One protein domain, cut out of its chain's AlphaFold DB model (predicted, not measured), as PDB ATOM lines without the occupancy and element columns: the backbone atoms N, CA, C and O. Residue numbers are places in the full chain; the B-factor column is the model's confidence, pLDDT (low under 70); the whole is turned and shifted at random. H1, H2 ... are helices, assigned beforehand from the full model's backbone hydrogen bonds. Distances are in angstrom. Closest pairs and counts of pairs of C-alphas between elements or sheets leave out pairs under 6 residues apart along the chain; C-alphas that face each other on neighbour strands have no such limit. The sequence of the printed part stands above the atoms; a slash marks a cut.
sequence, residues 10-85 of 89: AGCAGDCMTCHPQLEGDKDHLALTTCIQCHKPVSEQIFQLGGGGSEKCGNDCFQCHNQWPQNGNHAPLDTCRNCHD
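This is residues 10 to 85 of the 89 residues of an uncharacterized protein of Denitrovibrio acetiphilus (strain DSM 12809 / NBRC 114555 / N2460) (UniProt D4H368). You will see little regular structure: a chain of winding loops with two short helices, H1 and H2, close together toward one end of the longest axis, and a wide loop through Gln 45 and Leu 49 at the other end. Of 76 printed residues, H1 and then H2 hold 13, with no named strand; the class is all helix. The whole is compact, with a radius of gyration of the C-alphas of 12.6 A and spans of 35 by 29 by 23 A.

Start at C-alpha 10 at (54.189, 12.427, -100.730); residues 10 to 29 hold no named element. Find H1, residues 30 to 33, 5.8 A long, beginning at (63.768, 0.522, -86.161). Then find H2, residues 76 to 84, which runs 12.5 A to C-alpha 84 at (73.154, 9.043, -94.641).

Look at Ala 31 and Pro 76: their C-alphas, the closest of H1 and H2, are 7.8 A apart, and the helices are close but not clearly touching. In H2, 4 of 5 O i to N i+4 pairs are within hydrogen-bond range; H1 is too short for such a pair.

The C-alphas farthest apart, of Lys 27 and Leu 49, stand 36.8 A apart. The printed part has no cut, and H1 to H2 is a long link of 42 residues. The model's pLDDT is under 70 at residues 10 to 13, 41 to 56 and 58.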
ATOM      1  N   ALA A  10      54.736  13.480-101.578       52.72
ATOM      2  CA  ALA A  10      54.189  12.427-100.730       52.72
ATOM      3  C   ALA A  10      55.140  11.218-100.740       52.72
ATOM      4  O   ALA A  10      54.928  10.237-101.450       52.72
ATOM      5  N   GLY A  11      56.215  11.300 -99.951       56.03
ATOM      6  CA  GLY A  11      57.063  10.150 -99.639       56.03
ATOM      7  C   GLY A  11      56.317   9.177 -98.726       56.03
ATOM      8  O   GLY A  11      55.890   9.580 -97.651       56.03
ATOM      9  N   CYS A  12      56.116   7.932 -99.176       59.91
ATOM     10  CA  CYS A  12      55.602   6.736 -98.466       59.91
ATOM     11  C   CYS A  12      54.357   6.880 -97.556       59.91
ATOM     12  O   CYS A  12      53.953   5.915 -96.917       59.91
ATOM     13  N   ALA A  13      53.761   8.069 -97.449       66.12
ATOM     14  CA  ALA A  13      52.742   8.444 -96.475       66.12
ATOM     15  C   ALA A  13      52.999   7.898 -95.053       66.12
ATOM     16  O   ALA A  13      52.056   7.548 -94.355       66.12
ATOM     17  N   GLY A  14      54.272   7.831 -94.638       72.25
ATOM     18  CA  GLY A  14      54.702   7.320 -93.333       72.25
ATOM     19  C   GLY A  14      54.954   5.814 -93.228       72.25
ATOM     20  O   GLY A  14      55.525   5.393 -92.226       72.25
ATOM     21  N   ASP A  15      54.596   5.013 -94.233       80.69
ATOM     22  CA  ASP A  15      54.913   3.581 -94.276       80.69
ATOM     23  C   ASP A  15      56.219   3.318 -95.041       80.69
ATOM     24  O   ASP A  15      56.241   2.926 -96.208       80.69
ATOM     25  N   CYS A  16      57.342   3.570 -94.373       82.19
ATOM     26  CA  CYS A  16      58.672   3.418 -94.960       82.19
ATOM     27  C   CYS A  16      59.015   1.954 -95.294       82.19
ATOM     28  O   CYS A  16      59.784   1.697 -96.222       82.19
ATOM     29  N   MET A  17      58.444   0.992 -94.563       85.94
ATOM     30  CA  MET A  17      58.787  -0.428 -94.696       85.94
ATOM     31  C   MET A  17      58.277  -1.039 -95.998       85.94
ATOM     32  O   MET A  17      58.918  -1.943 -96.528       85.94
ATOM     33  N   THR A  18      57.208  -0.485 -96.574       81.38
ATOM     34  CA  THR A  18      56.759  -0.846 -97.925       81.38
ATOM     35  C   THR A  18      57.858  -0.613 -98.976       81.38
ATOM     36  O   THR A  18      57.986  -1.394 -99.918       81.38
ATOM     37  N   CYS A  19      58.697   0.412 -98.796       79.88
ATOM     38  CA  CYS A  19      59.826   0.699 -99.683       79.88
ATOM     39  C   CYS A  19      61.141   0.029 -99.265       79.88
ATOM     40  O   CYS A  19      61.979  -0.252-100.121       79.88
ATOM     41  N   HIS A  20      61.324  -0.250 -97.972       84.81
ATOM     42  CA  HIS A  20      62.556  -0.817 -97.420       84.81
ATOM     43  C   HIS A  20      62.327  -2.140 -96.667       84.81
ATOM     44  O   HIS A  20      62.708  -2.256 -95.501       84.81
ATOM     45  N   PRO A  21      61.766  -3.179 -97.309       88.50
ATOM     46  CA  PRO A  21      61.453  -4.439 -96.630       88.50
ATOM     47  C   PRO A  21      62.702  -5.167 -96.111       88.50
ATOM     48  O   PRO A  21      62.638  -5.905 -95.138       88.50
ATOM     49  N   GLN A  22      63.870  -4.939 -96.721       90.06
ATOM     50  CA  GLN A  22      65.130  -5.557 -96.290       90.06
ATOM     51  C   GLN A  22      65.660  -5.013 -94.956       90.06
ATOM     52  O   GLN A  22      66.533  -5.639 -94.363       90.06
ATOM     53  N   LEU A  23      65.152  -3.865 -94.496       89.56
ATOM     54  CA  LEU A  23      65.508  -3.273 -93.204       89.56
ATOM     55  C   LEU A  23      64.601  -3.773 -92.069       89.56
ATOM     56  O   LEU A  23      64.697  -3.298 -90.938       89.56
ATOM     57  N   GLU A  24      63.690  -4.712 -92.346       89.25
ATOM     58  CA  GLU A  24      62.799  -5.253 -91.327       89.25
ATOM     59  C   GLU A  24      63.600  -5.950 -90.220       89.25
ATOM     60  O   GLU A  24      64.395  -6.858 -90.465       89.25
ATOM     61  N   GLY A  25      63.395  -5.503 -88.979       88.69
ATOM     62  CA  GLY A  25      64.112  -6.019 -87.811       88.69
ATOM     63  C   GLY A  25      65.549  -5.511 -87.661       88.69
ATOM     64  O   GLY A  25      66.215  -5.891 -86.693       88.69
ATOM     65  N   ASP A  26      66.023  -4.642 -88.559       92.88
ATOM     66  CA  ASP A  26      67.307  -3.975 -88.394       92.88
ATOM     67  C   ASP A  26      67.263  -3.027 -87.190       92.88
ATOM     68  O   ASP A  26      66.375  -2.180 -87.071       92.88
ATOM     69  N   LYS A  27      68.222  -3.191 -86.275       91.25
ATOM     70  CA  LYS A  27      68.229  -2.483 -84.988       91.25
ATOM     71  C   LYS A  27      68.535  -0.996 -85.134       91.25
ATOM     72  O   LYS A  27      68.067  -0.217 -84.305       91.25
ATOM     73  N   ASP A  28      69.271  -0.622 -86.174       90.31
ATOM     74  CA  ASP A  28      69.674   0.757 -86.429       90.31
ATOM     75  C   ASP A  28      68.574   1.527 -87.185       90.31
ATOM     76  O   ASP A  28      68.457   2.744 -87.043       90.31
ATOM     77  N   HIS A  29      67.689   0.819 -87.899       90.50
ATOM     78  CA  HIS A  29      66.594   1.395 -88.688       90.50
ATOM     79  C   HIS A  29      65.191   1.199 -88.083       90.50
ATOM     80  O   HIS A  29      64.193   1.546 -88.719       90.50
ATOM     81  N   LEU A  30      65.069   0.729 -86.832       89.31
ATOM     82  CA  LEU A  30      63.768   0.522 -86.161       89.31
ATOM     83  C   LEU A  30      62.870   1.767 -86.157       89.31
ATOM     84  O   LEU A  30      61.643   1.646 -86.193       89.31
ATOM     85  N   ALA A  31      63.465   2.962 -86.144       87.44
ATOM     86  CA  ALA A  31      62.737   4.227 -86.182       87.44
ATOM     87  C   ALA A  31      61.804   4.346 -87.405       87.44
ATOM     88  O   ALA A  31      60.738   4.954 -87.287       87.44
ATOM     89  N   LEU A  32      62.129   3.698 -88.535       86.75
ATOM     90  CA  LEU A  32      61.307   3.695 -89.755       86.75
ATOM     91  C   LEU A  32      59.917   3.072 -89.550       86.75
ATOM     92  O   LEU A  32      58.976   3.405 -90.267       86.75
ATOM     93  N   THR A  33      59.759   2.213 -88.541       88.25
ATOM     94  CA  THR A  33      58.475   1.574 -88.203       88.25
ATOM     95  C   THR A  33      57.539   2.478 -87.396       88.25
ATOM     96  O   THR A  33      56.365   2.162 -87.214       88.25
ATOM     97  N   THR A  34      58.038   3.611 -86.894       87.56
ATOM     98  CA  THR A  34      57.288   4.487 -85.979       87.56
ATOM     99  C   THR A  34      56.568   5.621 -86.701       87.56
ATOM    100  O   THR A  34      55.537   6.095 -86.227       87.56
ATOM    101  N   CYS A  35      57.047   6.011 -87.886       85.06
ATOM    102  CA  CYS A  35      56.492   7.099 -88.691       85.06
ATOM    103  C   CYS A  35      54.992   6.899 -88.965       85.06
ATOM    104  O   CYS A  35      54.200   7.839 -88.832       85.06
ATOM    105  N   ILE A  36      54.598   5.652 -89.254       84.50
ATOM    106  CA  ILE A  36      53.223   5.265 -89.586       84.50
ATOM    107  C   ILE A  36      52.217   5.515 -88.450       84.50
ATOM    108  O   ILE A  36      51.008   5.605 -88.672       84.50
ATOM    109  N   GLN A  37      52.700   5.668 -87.212       86.75
ATOM    110  CA  GLN A  37      51.846   5.953 -86.058       86.75
ATOM    111  C   GLN A  37      51.162   7.322 -86.176       86.75
ATOM    112  O   GLN A  37      50.022   7.479 -85.731       86.75
ATOM    113  N   CYS A  38      51.828   8.296 -86.804       84.62
ATOM    114  CA  CYS A  38      51.294   9.642 -87.030       84.62
ATOM    115  C   CYS A  38      51.019   9.927 -88.512       84.62
ATOM    116  O   CYS A  38      50.023  10.575 -88.836       84.62
ATOM    117  N   HIS A  39      51.868   9.430 -89.412       79.50
ATOM    118  CA  HIS A  39      51.723   9.573 -90.856       79.50
ATOM    119  C   HIS A  39      51.058   8.321 -91.413       79.50
ATOM    120  O   HIS A  39      51.714   7.312 -91.622       79.50
ATOM    121  N   LYS A  40      49.739   8.352 -91.602       72.56
ATOM    122  CA  LYS A  40      49.021   7.199 -92.151       72.56
ATOM    123  C   LYS A  40      48.981   7.261 -93.676       72.56
ATOM    124  O   LYS A  40      48.752   8.352 -94.210       72.56
ATOM    125  N   PRO A  41      49.070   6.108 -94.362       67.06
ATOM    126  CA  PRO A  41      48.746   6.033 -95.772       67.06
ATOM    127  C   PRO A  41      47.313   6.512 -95.977       67.06
ATOM    128  O   PRO A  41      46.355   5.941 -95.455       67.06
ATOM    129  N   VAL A  42      47.176   7.621 -96.697       55.28
ATOM    130  CA  VAL A  42      45.871   8.075 -97.163       55.28
ATOM    131  C   VAL A  42      45.497   7.164 -98.325       55.28
ATOM    132  O   VAL A  42      46.348   6.875 -99.165       55.28
ATOM    133  N   SER A  43      44.261   6.665 -98.345       51.81
ATOM    134  CA  SER A  43      43.785   5.755 -99.391       51.81
ATOM    135  C   SER A  43      44.098   6.295-100.793       51.81
ATOM    136  O   SER A  43      44.129   7.511-101.008       51.81
ATOM    137  N   GLU A  44      44.294   5.382-101.750       49.06
ATOM    138  CA  GLU A  44      44.707   5.602-103.153       49.06
ATOM    139  C   GLU A  44      43.971   6.735-103.908       49.06
ATOM    140  O   GLU A  44      44.392   7.159-104.981       49.06
ATOM    141  N   GLN A  45      42.873   7.265-103.370       41.41
ATOM    142  CA  GLN A  45      42.075   8.325-103.979       41.41
ATOM    143  C   GLN A  45      42.681   9.736-103.852       41.41
ATOM    144  O   GLN A  45      42.423  10.563-104.725       41.41
ATOM    145  N   ILE A  46      43.519  10.035-102.847       45.28
ATOM    146  CA  ILE A  46      44.189  11.359-102.753       45.28
ATOM    147  C   ILE A  46      45.472  11.424-103.607       45.28
ATOM    148  O   ILE A  46      45.939  12.511-103.951       45.28
ATOM    149  N   PHE A  47      45.969  10.273-104.063       45.16
ATOM    150  CA  PHE A  47      47.075  10.166-105.025       45.16
ATOM    151  C   PHE A  47      46.766  10.867-106.364       45.16
ATOM    152  O   PHE A  47      47.668  11.388-107.014       45.16
ATOM    153  N   GLN A  48      45.490  10.928-106.769       38.47
ATOM    154  CA  GLN A  48      45.076  11.477-108.069       38.47
ATOM    155  C   GLN A  48      44.799  12.991-108.069       38.47
ATOM    156  O   GLN A  48      44.697  13.588-109.137       38.47
ATOM    157  N   LEU A  49      44.690  13.637-106.901       38.06
ATOM    158  CA  LEU A  49      44.326  15.062-106.792       38.06
ATOM    159  C   LEU A  49      45.531  15.994-106.578       38.06
ATOM    160  O   LEU A  49      45.378  17.108-106.082       38.06
ATOM    161  N   GLY A  50      46.733  15.557-106.965       35.81
ATOM    162  CA  GLY A  50      47.958  16.360-106.857       35.81
ATOM    163  C   GLY A  50      48.686  16.245-105.513       35.81
ATOM    164  O   GLY A  50      49.628  16.994-105.265       35.81
ATOM    165  N   GLY A  51      48.297  15.296-104.656       40.25
ATOM    166  CA  GLY A  51      49.125  14.828-103.544       40.25
ATOM    167  C   GLY A  51      50.183  13.881-104.095       40.25
ATOM    168  O   GLY A  51      49.955  12.677-104.123       40.25
ATOM    169  N   GLY A  52      51.271  14.445-104.627       39.72
ATOM    170  CA  GLY A  52      52.278  13.769-105.442       39.72
ATOM    171  C   GLY A  52      52.866  12.531-104.788       39.72
ATOM    172  O   GLY A  52      53.888  12.604-104.113       39.72
ATOM    173  N   GLY A  53      52.248  11.383-105.037       44.75
ATOM    174  CA  GLY A  53      52.901  10.110-104.864       44.75
ATOM    175  C   GLY A  53      54.006  10.003-105.894       44.75
ATOM    176  O   GLY A  53      53.748   9.894-107.091       44.75
ATOM    177  N   SER A  54      55.253  10.039-105.445       48.44
ATOM    178  CA  SER A  54      56.289   9.408-106.238       48.44
ATOM    179  C   SER A  54      55.935   7.924-106.277       48.44
ATOM    180  O   SER A  54      56.026   7.251-105.256       48.44
ATOM    181  N   GLU A  55      55.575   7.391-107.444       49.31
ATOM    182  CA  GLU A  55      55.432   5.942-107.702       49.31
ATOM    183  C   GLU A  55      56.730   5.146-107.423       49.31
ATOM    184  O   GLU A  55      56.841   3.967-107.746       49.31
ATOM    185  N   LYS A  56      57.764   5.803-106.889       59.25
ATOM    186  CA  LYS A  56      59.126   5.315-106.769       59.25
ATOM    187  C   LYS A  56      59.599   5.504-105.338       59.25
ATOM    188  O   LYS A  56      59.620   6.623-104.825       59.25
ATOM    189  N   CYS A  57      60.006   4.398-104.735       70.62
ATOM    190  CA  CYS A  57      60.812   4.396-103.529       70.62
ATOM    191  C   CYS A  57      62.170   5.048-103.824       70.62
ATOM    192  O   CYS A  57      62.790   4.754-104.849       70.62
ATOM    193  N   GLY A  58      62.614   5.941-102.941       69.75
ATOM    194  CA  GLY A  58      63.999   6.408-102.919       69.75
ATOM    195  C   GLY A  58      64.908   5.388-102.228       69.75
ATOM    196  O   GLY A  58      64.433   4.495-101.531       69.75
ATOM    197  N   ASN A  59      66.221   5.533-102.396       75.12
ATOM    198  CA  ASN A  59      67.198   4.805-101.578       75.12
ATOM    199  C   ASN A  59      67.275   5.378-100.151       75.12
ATOM    200  O   ASN A  59      67.699   4.688 -99.232       75.12
ATOM    201  N   ASP A  60      66.870   6.641 -99.983       77.25
ATOM    202  CA  ASP A  60      66.872   7.366 -98.718       77.25
ATOM    203  C   ASP A  60      65.578   8.171 -98.542       77.25
ATOM    204  O   ASP A  60      65.019   8.683 -99.518       77.25
ATOM    205  N   CYS A  61      65.158   8.363 -97.290       78.88
ATOM    206  CA  CYS A  61      64.087   9.275 -96.916       78.88
ATOM    207  C   CYS A  61      64.299  10.695 -97.471       78.88
ATOM    208  O   CYS A  61      63.335  11.308 -97.938       78.88
ATOM    209  N   PHE A  62      65.542  11.194 -97.508       80.06
ATOM    210  CA  PHE A  62      65.850  12.571 -97.913       80.06
ATOM    211  C   PHE A  62      65.667  12.832 -99.412       80.06
ATOM    212  O   PHE A  62      65.538  13.980 -99.833       80.06
ATOM    213  N   GLN A  63      65.598  11.774-100.225       75.94
ATOM    214  CA  GLN A  63      65.303  11.899-101.655       75.94
ATOM    215  C   GLN A  63      63.845  12.290-101.913       75.94
ATOM    216  O   GLN A  63      63.550  12.922-102.926       75.94
ATOM    217  N   CYS A  64      62.945  11.947-100.988       71.88
ATOM    218  CA  CYS A  64      61.536  12.329-101.048       71.88
ATOM    219  C   CYS A  64      61.200  13.463-100.062       71.88
ATOM    220  O   CYS A  64      60.310  14.263-100.343       71.88
ATOM    221  N   HIS A  65      61.902  13.558 -98.927       74.88
ATOM    222  CA  HIS A  65      61.669  14.551 -97.875       74.88
ATOM    223  C   HIS A  65      62.849  15.510 -97.715       74.88
ATOM    224  O   HIS A  65      63.901  15.145 -97.205       74.88
ATOM    225  N   ASN A  66      62.642  16.783 -98.046       73.69
ATOM    226  CA  ASN A  66      63.652  17.829 -97.854       73.69
ATOM    227  C   ASN A  66      63.423  18.695 -96.601       73.69
ATOM    228  O   ASN A  66      64.260  19.537 -96.279       73.69
ATOM    229  N   GLN A  67      62.286  18.532 -95.917       76.69
ATOM    230  CA  GLN A  67      61.878  19.344 -94.772       76.69
ATOM    231  C   GLN A  67      61.037  18.523 -93.786       76.69
ATOM    232  O   GLN A  67      60.262  17.652 -94.184       76.69
ATOM    233  N   TRP A  68      61.146  18.853 -92.499       80.00
ATOM    234  CA  TRP A  68      60.324  18.304 -91.415       80.00
ATOM    235  C   TRP A  68      60.089  19.359 -90.325       80.00
ATOM    236  O   TRP A  68      60.888  20.296 -90.173       80.00
ATOM    237  N   PRO A  69      59.013  19.212 -89.531       83.62
ATOM    238  CA  PRO A  69      58.783  20.049 -88.361       83.62
ATOM    239  C   PRO A  69      59.966  19.993 -87.392       83.62
ATOM    240  O   PRO A  69      60.436  18.917 -87.027       83.62
ATOM    241  N   GLN A  70      60.422  21.157 -86.931       83.62
ATOM    242  CA  GLN A  70      61.487  21.261 -85.932       83.62
ATOM    243  C   GLN A  70      60.904  21.018 -84.534       83.62
ATOM    244  O   GLN A  70      60.612  21.952 -83.788       83.62
ATOM    245  N   ASN A  71      60.644  19.750 -84.211       85.12
ATOM    246  CA  ASN A  71      60.105  19.327 -82.923       85.12
ATOM    247  C   ASN A  71      60.783  18.046 -82.417       85.12
ATOM    248  O   ASN A  71      61.479  17.356 -83.159       85.12
ATOM    249  N   GLY A  72      60.553  17.714 -81.143       85.88
ATOM    250  CA  GLY A  72      61.180  16.551 -80.506       85.88
ATOM    251  C   GLY A  72      60.846  15.209 -81.166       85.88
ATOM    252  O   GLY A  72      61.659  14.293 -81.105       85.88
ATOM    253  N   ASN A  73      59.705  15.096 -81.851       85.75
ATOM    254  CA  ASN A  73      59.291  13.847 -82.501       85.75
ATOM    255  C   ASN A  73      60.109  13.541 -83.767       85.75
ATOM    256  O   ASN A  73      60.252  12.380 -84.125       85.75
ATOM    257  N   HIS A  74      60.655  14.568 -84.428       88.44
ATOM    258  CA  HIS A  74      61.483  14.425 -85.633       88.44
ATOM    259  C   HIS A  74      62.983  14.583 -85.351       88.44
ATOM    260  O   HIS A  74      63.788  14.480 -86.275       88.44
ATOM    261  N   ALA A  75      63.374  14.785 -84.089       85.44
ATOM    262  CA  ALA A  75      64.776  14.854 -83.678       85.44
ATOM    263  C   ALA A  75      65.622  13.636 -84.119       85.44
ATOM    264  O   ALA A  75      66.776  13.836 -84.491       85.44
ATOM    265  N   PRO A  76      65.097  12.389 -84.175       84.56
ATOM    266  CA  PRO A  76      65.868  11.256 -84.692       84.56
ATOM    267  C   PRO A  76      66.364  11.426 -86.137       84.56
ATOM    268  O   PRO A  76      67.355  10.801 -86.508       84.56
ATOM    269  N   LEU A  77      65.738  12.292 -86.945       85.44
ATOM    270  CA  LEU A  77      66.162  12.536 -88.328       85.44
ATOM    271  C   LEU A  77      67.548  13.190 -88.415       85.44
ATOM    272  O   LEU A  77      68.243  12.995 -89.411       85.44
ATOM    273  N   ASP A  78      67.965  13.943 -87.389       84.00
ATOM    274  CA  ASP A  78      69.340  14.451 -87.281       84.00
ATOM    275  C   ASP A  78      70.350  13.304 -87.207       84.00
ATOM    276  O   ASP A  78      71.375  13.331 -87.886       84.00
ATOM    277  N   THR A  79      70.034  12.255 -86.446       84.81
ATOM    278  CA  THR A  79      70.869  11.053 -86.362       84.81
ATOM    279  C   THR A  79      70.934  10.333 -87.705       84.81
ATOM    280  O   THR A  79      72.021   9.948 -88.128       84.81
ATOM    281  N   CYS A  80      69.800  10.204 -88.404       86.12
ATOM    282  CA  CYS A  80      69.756   9.591 -89.733       86.12
ATOM    283  C   CYS A  80      70.679  10.330 -90.712       86.12
ATOM    284  O   CYS A  80      71.486   9.691 -91.379       86.12
ATOM    285  N   ARG A  81      70.628  11.673 -90.740       84.44
ATOM    286  CA  ARG A  81      71.508  12.490 -91.598       84.44
ATOM    287  C   ARG A  81      72.982  12.179 -91.393       84.44
ATOM    288  O   ARG A  81      73.697  12.083 -92.373       84.44
ATOM    289  N   ASN A  82      73.436  11.979 -90.161       84.44
ATOM    290  CA  ASN A  82      74.861  11.750 -89.901       84.44
ATOM    291  C   ASN A  82      75.408  10.477 -90.571       84.44
ATOM    292  O   ASN A  82      76.568  10.455 -90.982       84.44
ATOM    293  N   CYS A  83      74.583   9.432 -90.680       85.25
ATOM    294  CA  CYS A  83      74.953   8.185 -91.358       85.25
ATOM    295  C   CYS A  83      74.655   8.218 -92.863       85.25
ATOM    296  O   CYS A  83      75.294   7.512 -93.633       85.25
ATOM    297  N   HIS A  84      73.677   9.023 -93.278       83.06
ATOM    298  CA  HIS A  84      73.154   9.043 -94.641       83.06
ATOM    299  C   HIS A  84      73.603  10.249 -95.486       83.06
ATOM    300  O   HIS A  84      73.250  10.328 -96.667       83.06
ATOM    301  N   ASP A  85      74.397  11.162 -94.919       78.50
ATOM    302  CA  ASP A  85      75.091  12.227 -95.645       78.50
ATOM    303  C   ASP A  85      75.982  11.611 -96.735       78.50
ATOM    304  O   ASP A  85      76.687  10.624 -96.509       78.50
TER     305      ASP A  85